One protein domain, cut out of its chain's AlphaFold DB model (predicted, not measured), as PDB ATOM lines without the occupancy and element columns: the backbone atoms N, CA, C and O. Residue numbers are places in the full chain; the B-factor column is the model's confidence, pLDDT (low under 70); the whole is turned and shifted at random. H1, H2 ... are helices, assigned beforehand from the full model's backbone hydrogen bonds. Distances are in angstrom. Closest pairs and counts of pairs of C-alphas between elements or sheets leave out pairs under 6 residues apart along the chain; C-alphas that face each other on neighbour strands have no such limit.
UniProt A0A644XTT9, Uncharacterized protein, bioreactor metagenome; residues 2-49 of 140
ATOM      1  N   ASN A   2     -45.405 -44.266  18.364       79.25
ATOM      2  CA  ASN A   2     -44.061 -44.778  18.051       79.25
ATOM      3  C   ASN A   2     -43.736 -46.135  18.709       79.25
ATOM      4  O   ASN A   2     -43.147 -46.998  18.070       79.25
ATOM      5  N   ASP A   3     -44.159 -46.367  19.955       80.81
ATOM      6  CA  ASP A   3     -43.940 -47.649  20.652       80.81
ATOM      7  C   ASP A   3     -44.783 -48.811  20.084       80.81
ATOM      8  O   ASP A   3     -44.396 -49.968  20.203       80.81
ATOM      9  N   ILE A   4     -45.908 -48.517  19.425       80.06
ATOM     10  CA  ILE A   4     -46.725 -49.520  18.721       80.06
ATOM     11  C   ILE A   4     -46.126 -49.774  17.331       80.06
ATOM     12  O   ILE A   4     -45.925 -50.919  16.942       80.06
ATOM     13  N   GLU A   5     -45.775 -48.710  16.604       83.94
ATOM     14  CA  GLU A   5     -45.183 -48.788  15.257       83.94
ATOM     15  C   GLU A   5     -43.801 -49.456  15.252       83.94
ATOM     16  O   GLU A   5     -43.452 -50.158  14.309       83.94
ATOM     17  N   SER A   6     -43.030 -49.288  16.329       87.50
ATOM     18  CA  SER A   6     -41.741 -49.965  16.525       87.50
ATOM     19  C   SER A   6     -41.865 -51.409  17.027       87.50
ATOM     20  O   SER A   6     -40.850 -52.084  17.185       87.50
ATOM     21  N   GLY A   7     -43.082 -51.898  17.297       82.06
ATOM     22  CA  GLY A   7     -43.331 -53.251  17.807       82.06
ATOM     23  C   GLY A   7     -42.969 -53.464  19.282       82.06
ATOM     24  O   GLY A   7     -43.030 -54.595  19.762       82.06
ATOM     25  N   LYS A   8     -42.610 -52.402  20.016       85.50
ATOM     26  CA  LYS A   8     -42.323 -52.451  21.460       85.50
ATOM     27  C   LYS A   8     -43.577 -52.773  22.281       85.50
ATOM     28  O   LYS A   8     -43.483 -53.481  23.277       85.50
ATOM     29  N   ILE A   9     -44.735 -52.284  21.846       84.56
ATOM     30  CA  ILE A   9     -46.053 -52.725  22.305       84.56
ATOM     31  C   ILE A   9     -46.615 -53.641  21.224       84.56
ATOM     32  O   ILE A   9     -46.864 -53.203  20.103       84.56
ATOM     33  N   SER A  10     -46.807 -54.913  21.561       86.38
ATOM     34  CA  SER A  10     -47.205 -55.946  20.591       86.38
ATOM     35  C   SER A  10     -48.517 -56.637  20.954       86.38
ATOM     36  O   SER A  10     -49.076 -57.368  20.135       86.38
ATOM     37  N   LYS A  11     -49.041 -56.398  22.164       90.00
ATOM     38  CA  LYS A  11     -50.271 -57.028  22.656       90.00
ATOM     39  C   LYS A  11     -51.337 -55.998  22.993       90.00
ATOM     40  O   LYS A  11     -51.068 -54.967  23.601       90.00
ATOM     41  N   LEU A  12     -52.592 -56.348  22.714       88.25
ATOM     42  CA  LEU A  12     -53.744 -55.522  23.089       88.25
ATOM     43  C   LEU A  12     -53.830 -55.295  24.610       88.25
ATOM     44  O   LEU A  12     -54.215 -54.220  25.055       88.25
ATOM     45  N   SER A  13     -53.416 -56.279  25.413       90.94
ATOM     46  CA  SER A  13     -53.363 -56.150  26.874       90.94
ATOM     47  C   SER A  13     -52.401 -55.054  27.344       90.94
ATOM     48  O   SER A  13     -52.680 -54.393  28.336       90.94
ATOM     49  N   GLU A  14     -51.287 -54.847  26.638       89.12
ATOM     50  CA  GLU A  14     -50.299 -53.806  26.957       89.12
ATOM     51  C   GLU A  14     -50.851 -52.414  26.621       89.12
ATOM     52  O   GLU A  14     -50.668 -51.472  27.388       89.12
ATOM     53  N   ILE A  15     -51.604 -52.302  25.520       88.19
ATOM     54  CA  ILE A  15     -52.318 -51.074  25.147       88.19
ATOM     55  C   ILE A  15     -53.372 -50.723  26.204       88.19
ATOM     56  O   ILE A  15     -53.440 -49.578  26.649       88.19
ATOM     57  N   ASN A  16     -54.173 -51.700  26.635       92.38
ATOM     58  CA  ASN A  16     -55.178 -51.478  27.675       92.38
ATOM     59  C   ASN A  16     -54.535 -51.048  28.994       92.38
ATOM     60  O   ASN A  16     -55.000 -50.092  29.608       92.38
ATOM     61  N   HIS A  17     -53.442 -51.702  29.397       91.56
ATOM     62  CA  HIS A  17     -52.712 -51.316  30.599       91.56
ATOM     63  C   HIS A  17     -52.216 -49.869  30.520       91.56
ATOM     64  O   HIS A  17     -52.417 -49.097  31.452       91.56
ATOM     65  N   PHE A  18     -51.667 -49.468  29.372       89.62
ATOM     66  CA  PHE A  18     -51.245 -48.091  29.149       89.62
ATOM     67  C   PHE A  18     -52.409 -47.093  29.257       89.62
ATOM     68  O   PHE A  18     -52.264 -46.049  29.887       89.62
ATOM     69  N   PHE A  19     -53.584 -47.400  28.697       91.56
ATOM     70  CA  PHE A  19     -54.760 -46.536  28.857       91.56
ATOM     71  C   PHE A  19     -55.248 -46.459  30.305       91.56
ATOM     72  O   PHE A  19     -55.645 -45.384  30.755       91.56
ATOM     73  N   GLU A  20     -55.190 -47.559  31.056       95.12
ATOM     74  CA  GLU A  20     -55.491 -47.541  32.488       95.12
ATOM     75  C   GLU A  20     -54.503 -46.663  33.258       95.12
ATOM     76  O   GLU A  20     -54.913 -45.899  34.130       95.12
ATOM     77  N   GLU A  21     -53.209 -46.747  32.947       94.00
ATOM     78  CA  GLU A  21     -52.187 -45.887  33.546       94.00
ATOM     79  C   GLU A  21     -52.391 -44.416  33.174       94.00
ATOM     80  O   GLU A  21     -52.324 -43.553  34.052       94.00
ATOM     81  N   LEU A  22     -52.707 -44.118  31.911       92.50
ATOM     82  CA  LEU A  22     -53.059 -42.770  31.466       92.50
ATOM     83  C   LEU A  22     -54.266 -42.228  32.227       92.50
ATOM     84  O   LEU A  22     -54.239 -41.089  32.683       92.50
ATOM     85  N   HIS A  23     -55.312 -43.039  32.389       94.94
ATOM     86  CA  HIS A  23     -56.510 -42.640  33.112       94.94
ATOM     87  C   HIS A  23     -56.215 -42.377  34.594       94.94
ATOM     88  O   HIS A  23     -56.610 -41.341  35.124       94.94
ATOM     89  N   LYS A  24     -55.455 -43.267  35.249       96.69
ATOM     90  CA  LYS A  24     -55.038 -43.107  36.655       96.69
ATOM     91  C   LYS A  24     -54.235 -41.828  36.882       96.69
ATOM     92  O   LYS A  24     -54.377 -41.198  37.924       96.69
ATOM     93  N   ASN A  25     -53.408 -41.445  35.911       95.69
ATOM     94  CA  ASN A  25     -52.528 -40.282  35.998       95.69
ATOM     95  C   ASN A  25     -53.070 -39.047  35.261       95.69
ATOM     96  O   ASN A  25     -52.344 -38.063  35.112       95.69
ATOM     97  N   TYR A  26     -54.332 -39.076  34.815       94.69
ATOM     98  CA  TYR A  26     -54.898 -38.062  33.925       94.69
ATOM     99  C   TYR A  26     -54.705 -36.641  34.460       94.69
ATOM    100  O   TYR A  26     -54.128 -35.811  33.767       94.69
ATOM    101  N   TYR A  27     -55.093 -36.382  35.711       94.12
ATOM    102  CA  TYR A  27     -54.998 -35.044  36.303       94.12
ATOM    103  C   TYR A  27     -53.557 -34.544  36.452       94.12
ATOM    104  O   TYR A  27     -53.299 -33.350  36.316       94.12
ATOM    105  N   THR A  28     -52.594 -35.439  36.682       94.88
ATOM    106  CA  THR A  28     -51.170 -35.077  36.742       94.88
ATOM    107  C   THR A  28     -50.669 -34.619  35.373       94.88
ATOM    108  O   THR A  28     -49.979 -33.602  35.258       94.88
ATOM    109  N   TYR A  29     -51.026 -35.357  34.321       94.69
ATOM    110  CA  TYR A  29     -50.638 -35.020  32.954       94.69
ATOM    111  C   TYR A  29     -51.367 -33.779  32.443       94.69
ATOM    112  O   TYR A  29     -50.735 -32.904  31.856       94.69
ATOM    113  N   GLU A  30     -52.665 -33.671  32.724       94.56
ATOM    114  CA  GLU A  30     -53.477 -32.498  32.414       94.56
ATOM    115  C   GLU A  30     -52.883 -31.246  33.061       94.56
ATOM    116  O   GLU A  30     -52.693 -30.245  32.375       94.56
ATOM    117  N   TRP A  31     -52.513 -31.308  34.344       94.44
ATOM    118  CA  TRP A  31     -51.911 -30.166  35.026       94.44
ATOM    119  C   TRP A  31     -50.544 -29.794  34.450       94.44
ATOM    120  O   TRP A  31     -50.282 -28.616  34.222       94.44
ATOM    121  N   THR A  32     -49.694 -30.782  34.156       94.62
ATOM    122  CA  THR A  32     -48.381 -30.540  33.532       94.62
ATOM    123  C   THR A  32     -48.538 -29.833  32.185       94.62
ATOM    124  O   THR A  32     -47.854 -28.849  31.903       94.62
ATOM    125  N   TRP A  33     -49.492 -30.289  31.374       95.00
ATOM    126  CA  TRP A  33     -49.819 -29.660  30.102       95.00
ATOM    127  C   TRP A  33     -50.407 -28.254  30.290       95.00
ATOM    128  O   TRP A  33     -49.981 -27.312  29.621       95.00
ATOM    129  N   ALA A  34     -51.346 -28.077  31.221       93.19
ATOM    130  CA  ALA A  34     -51.972 -26.788  31.502       93.19
ATOM    131  C   ALA A  34     -50.945 -25.756  31.989       93.19
ATOM    132  O   ALA A  34     -50.968 -24.613  31.534       93.19
ATOM    133  N   TYR A  35     -50.010 -26.166  32.847       94.44
ATOM    134  CA  TYR A  35     -48.896 -25.351  33.325       94.44
ATOM    135  C   TYR A  35     -48.058 -24.812  32.158       94.44
ATOM    136  O   TYR A  35     -47.825 -23.605  32.046       94.44
ATOM    137  N   GLU A  36     -47.666 -25.691  31.231       95.62
ATOM    138  CA  GLU A  36     -46.925 -25.308  30.028       95.62
ATOM    139  C   GLU A  36     -47.736 -24.350  29.141       95.62
ATOM    140  O   GLU A  36     -47.195 -23.381  28.598       95.62
ATOM    141  N   LYS A  37     -49.050 -24.570  29.004       95.06
ATOM    142  CA  LYS A  37     -49.928 -23.681  28.229       95.06
ATOM    143  C   LYS A  37     -50.122 -22.321  28.874       95.06
ATOM    144  O   LYS A  37     -50.136 -21.335  28.144       95.06
ATOM    145  N   ILE A  38     -50.208 -22.231  30.198       94.69
ATOM    146  CA  ILE A  38     -50.266 -20.937  30.889       94.69
ATOM    147  C   ILE A  38     -49.027 -20.103  30.540       94.69
ATOM    148  O   ILE A  38     -49.157 -18.941  30.146       94.69
ATOM    149  N   SER A  39     -47.852 -20.733  30.572       94.81
ATOM    150  CA  SER A  39     -46.591 -20.097  30.188       94.81
ATOM    151  C   SER A  39     -46.543 -19.705  28.713       94.81
ATOM    152  O   SER A  39     -46.361 -18.536  28.381       94.81
ATOM    153  N   THR A  40     -46.773 -20.654  27.808       95.81
ATOM    154  CA  THR A  40     -46.569 -20.441  26.366       95.81
ATOM    155  C   THR A  40     -47.660 -19.607  25.698       95.81
ATOM    156  O   THR A  40     -47.360 -18.827  24.800       95.81
ATOM    157  N   PHE A  41     -48.922 -19.749  26.114       95.19
ATOM    158  CA  PHE A  41     -50.054 -19.072  25.478       95.19
ATOM    159  C   PHE A  41     -50.302 -17.675  26.050       95.19
ATOM    160  O   PHE A  41     -50.588 -16.745  25.297       95.19
ATOM    161  N   TYR A  42     -50.197 -17.513  27.373       94.38
ATOM    162  CA  TYR A  42     -50.437 -16.223  28.025       94.38
ATOM    163  C   TYR A  42     -49.148 -15.448  28.326       94.38
ATOM    164  O   TYR A  42     -49.229 -14.279  28.696       94.38
ATOM    165  N   GLY A  43     -47.970 -16.064  28.174       95.12
ATOM    166  CA  GLY A  43     -46.694 -15.440  28.534       95.12
ATOM    167  C   GLY A  43     -46.524 -15.262  30.045       95.12
ATOM    168  O   GLY A  43     -45.852 -14.328  30.480       95.12
ATOM    169  N   ILE A  44     -47.180 -16.103  30.850       95.81
ATOM    170  CA  ILE A  44     -47.233 -15.975  32.311       95.81
ATOM    171  C   ILE A  44     -46.360 -17.049  32.944       95.81
ATOM    172  O   ILE A  44     -46.633 -18.231  32.780       95.81
ATOM    173  N   ASP A  45     -45.366 -16.642  33.734       95.31
ATOM    174  CA  ASP A  45     -44.626 -17.556  34.609       95.31
ATOM    175  C   ASP A  45     -45.581 -18.125  35.676       95.31
ATOM    176  O   ASP A  45     -46.005 -17.365  36.559       95.31
ATOM    177  N   PRO A  46     -45.965 -19.415  35.616       92.50
ATOM    178  CA  PRO A  46     -46.984 -19.931  36.517       92.50
ATOM    179  C   PRO A  46     -46.510 -19.975  37.979       92.50
ATOM    180  O   PRO A  46     -47.346 -19.882  38.874       92.50
ATOM    181  N   ASP A  47     -45.193 -20.009  38.233       94.50
ATOM    182  CA  ASP A  47     -44.620 -19.916  39.584       94.50
ATOM    183  C   ASP A  47     -44.809 -18.522  40.210       94.50
ATOM    184  O   ASP A  47     -44.746 -18.356  41.430       94.50
ATOM    185  N   LYS A  48     -45.045 -17.496  39.381       95.19
ATOM    186  CA  LYS A  48     -45.216 -16.094  39.799       95.19
ATOM    187  C   LYS A  48     -46.580 -15.522  39.421       95.19
ATOM    188  O   LYS A  48     -46.746 -14.300  39.399       95.19
ATOM    189  N   ILE A  49     -47.549 -16.379  39.107       94.81
ATOM    190  CA  ILE A  49     -48.861 -15.938  38.647       94.81
ATOM    191  C   ILE A  49     -49.578 -15.105  39.715       94.81
ATOM    192  O   ILE A  49     -49.625 -15.444  40.898       94.81
TER     193      ILE A  49
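Overview. This is residues 2 to 49 of the 140 residues of an uncharacterized protein of bioreactor metagenome (UniProt A0A644XTT9). H3, the longest helix, and H2 meet near their ends at Asn 25 and make a wide-open V; the small helix H1 sits at the far end of H2, and residues 43 to 49 make a short tail after H3. The 48 printed residues have three named helices, in the order H1, H2, H3, and no named strand: all helix. The whole is extended, with a radius of gyration of the C-alphas of 15.8 A and spans of 44 by 22 by 12 A.

Along the chain. H3, residues 26 to 42, is 23.1 A long and ends at C-alpha 42 (-50.437, -16.223, 28.025). H2, residues 12 to 24, is 18.4 A long. H1, residues 2 to 5, begins at C-alpha 2 (-44.061, -44.778, 18.051).

Arrangement. H3 and H2 meet only through their tight link, residue 25. H1 is apart from H2 and H3. Residues 19 to 33 stand free. In H2 and H3 every O i to N i+4 pair is within hydrogen-bond range; H1 is too short for such a pair.

Size, cuts and confidence. The C-alphas farthest apart, of Lys 11 and Lys 48, are 44.7 A apart. The printed part has no cut and no long link, and no printed residue is under pLDDT 70.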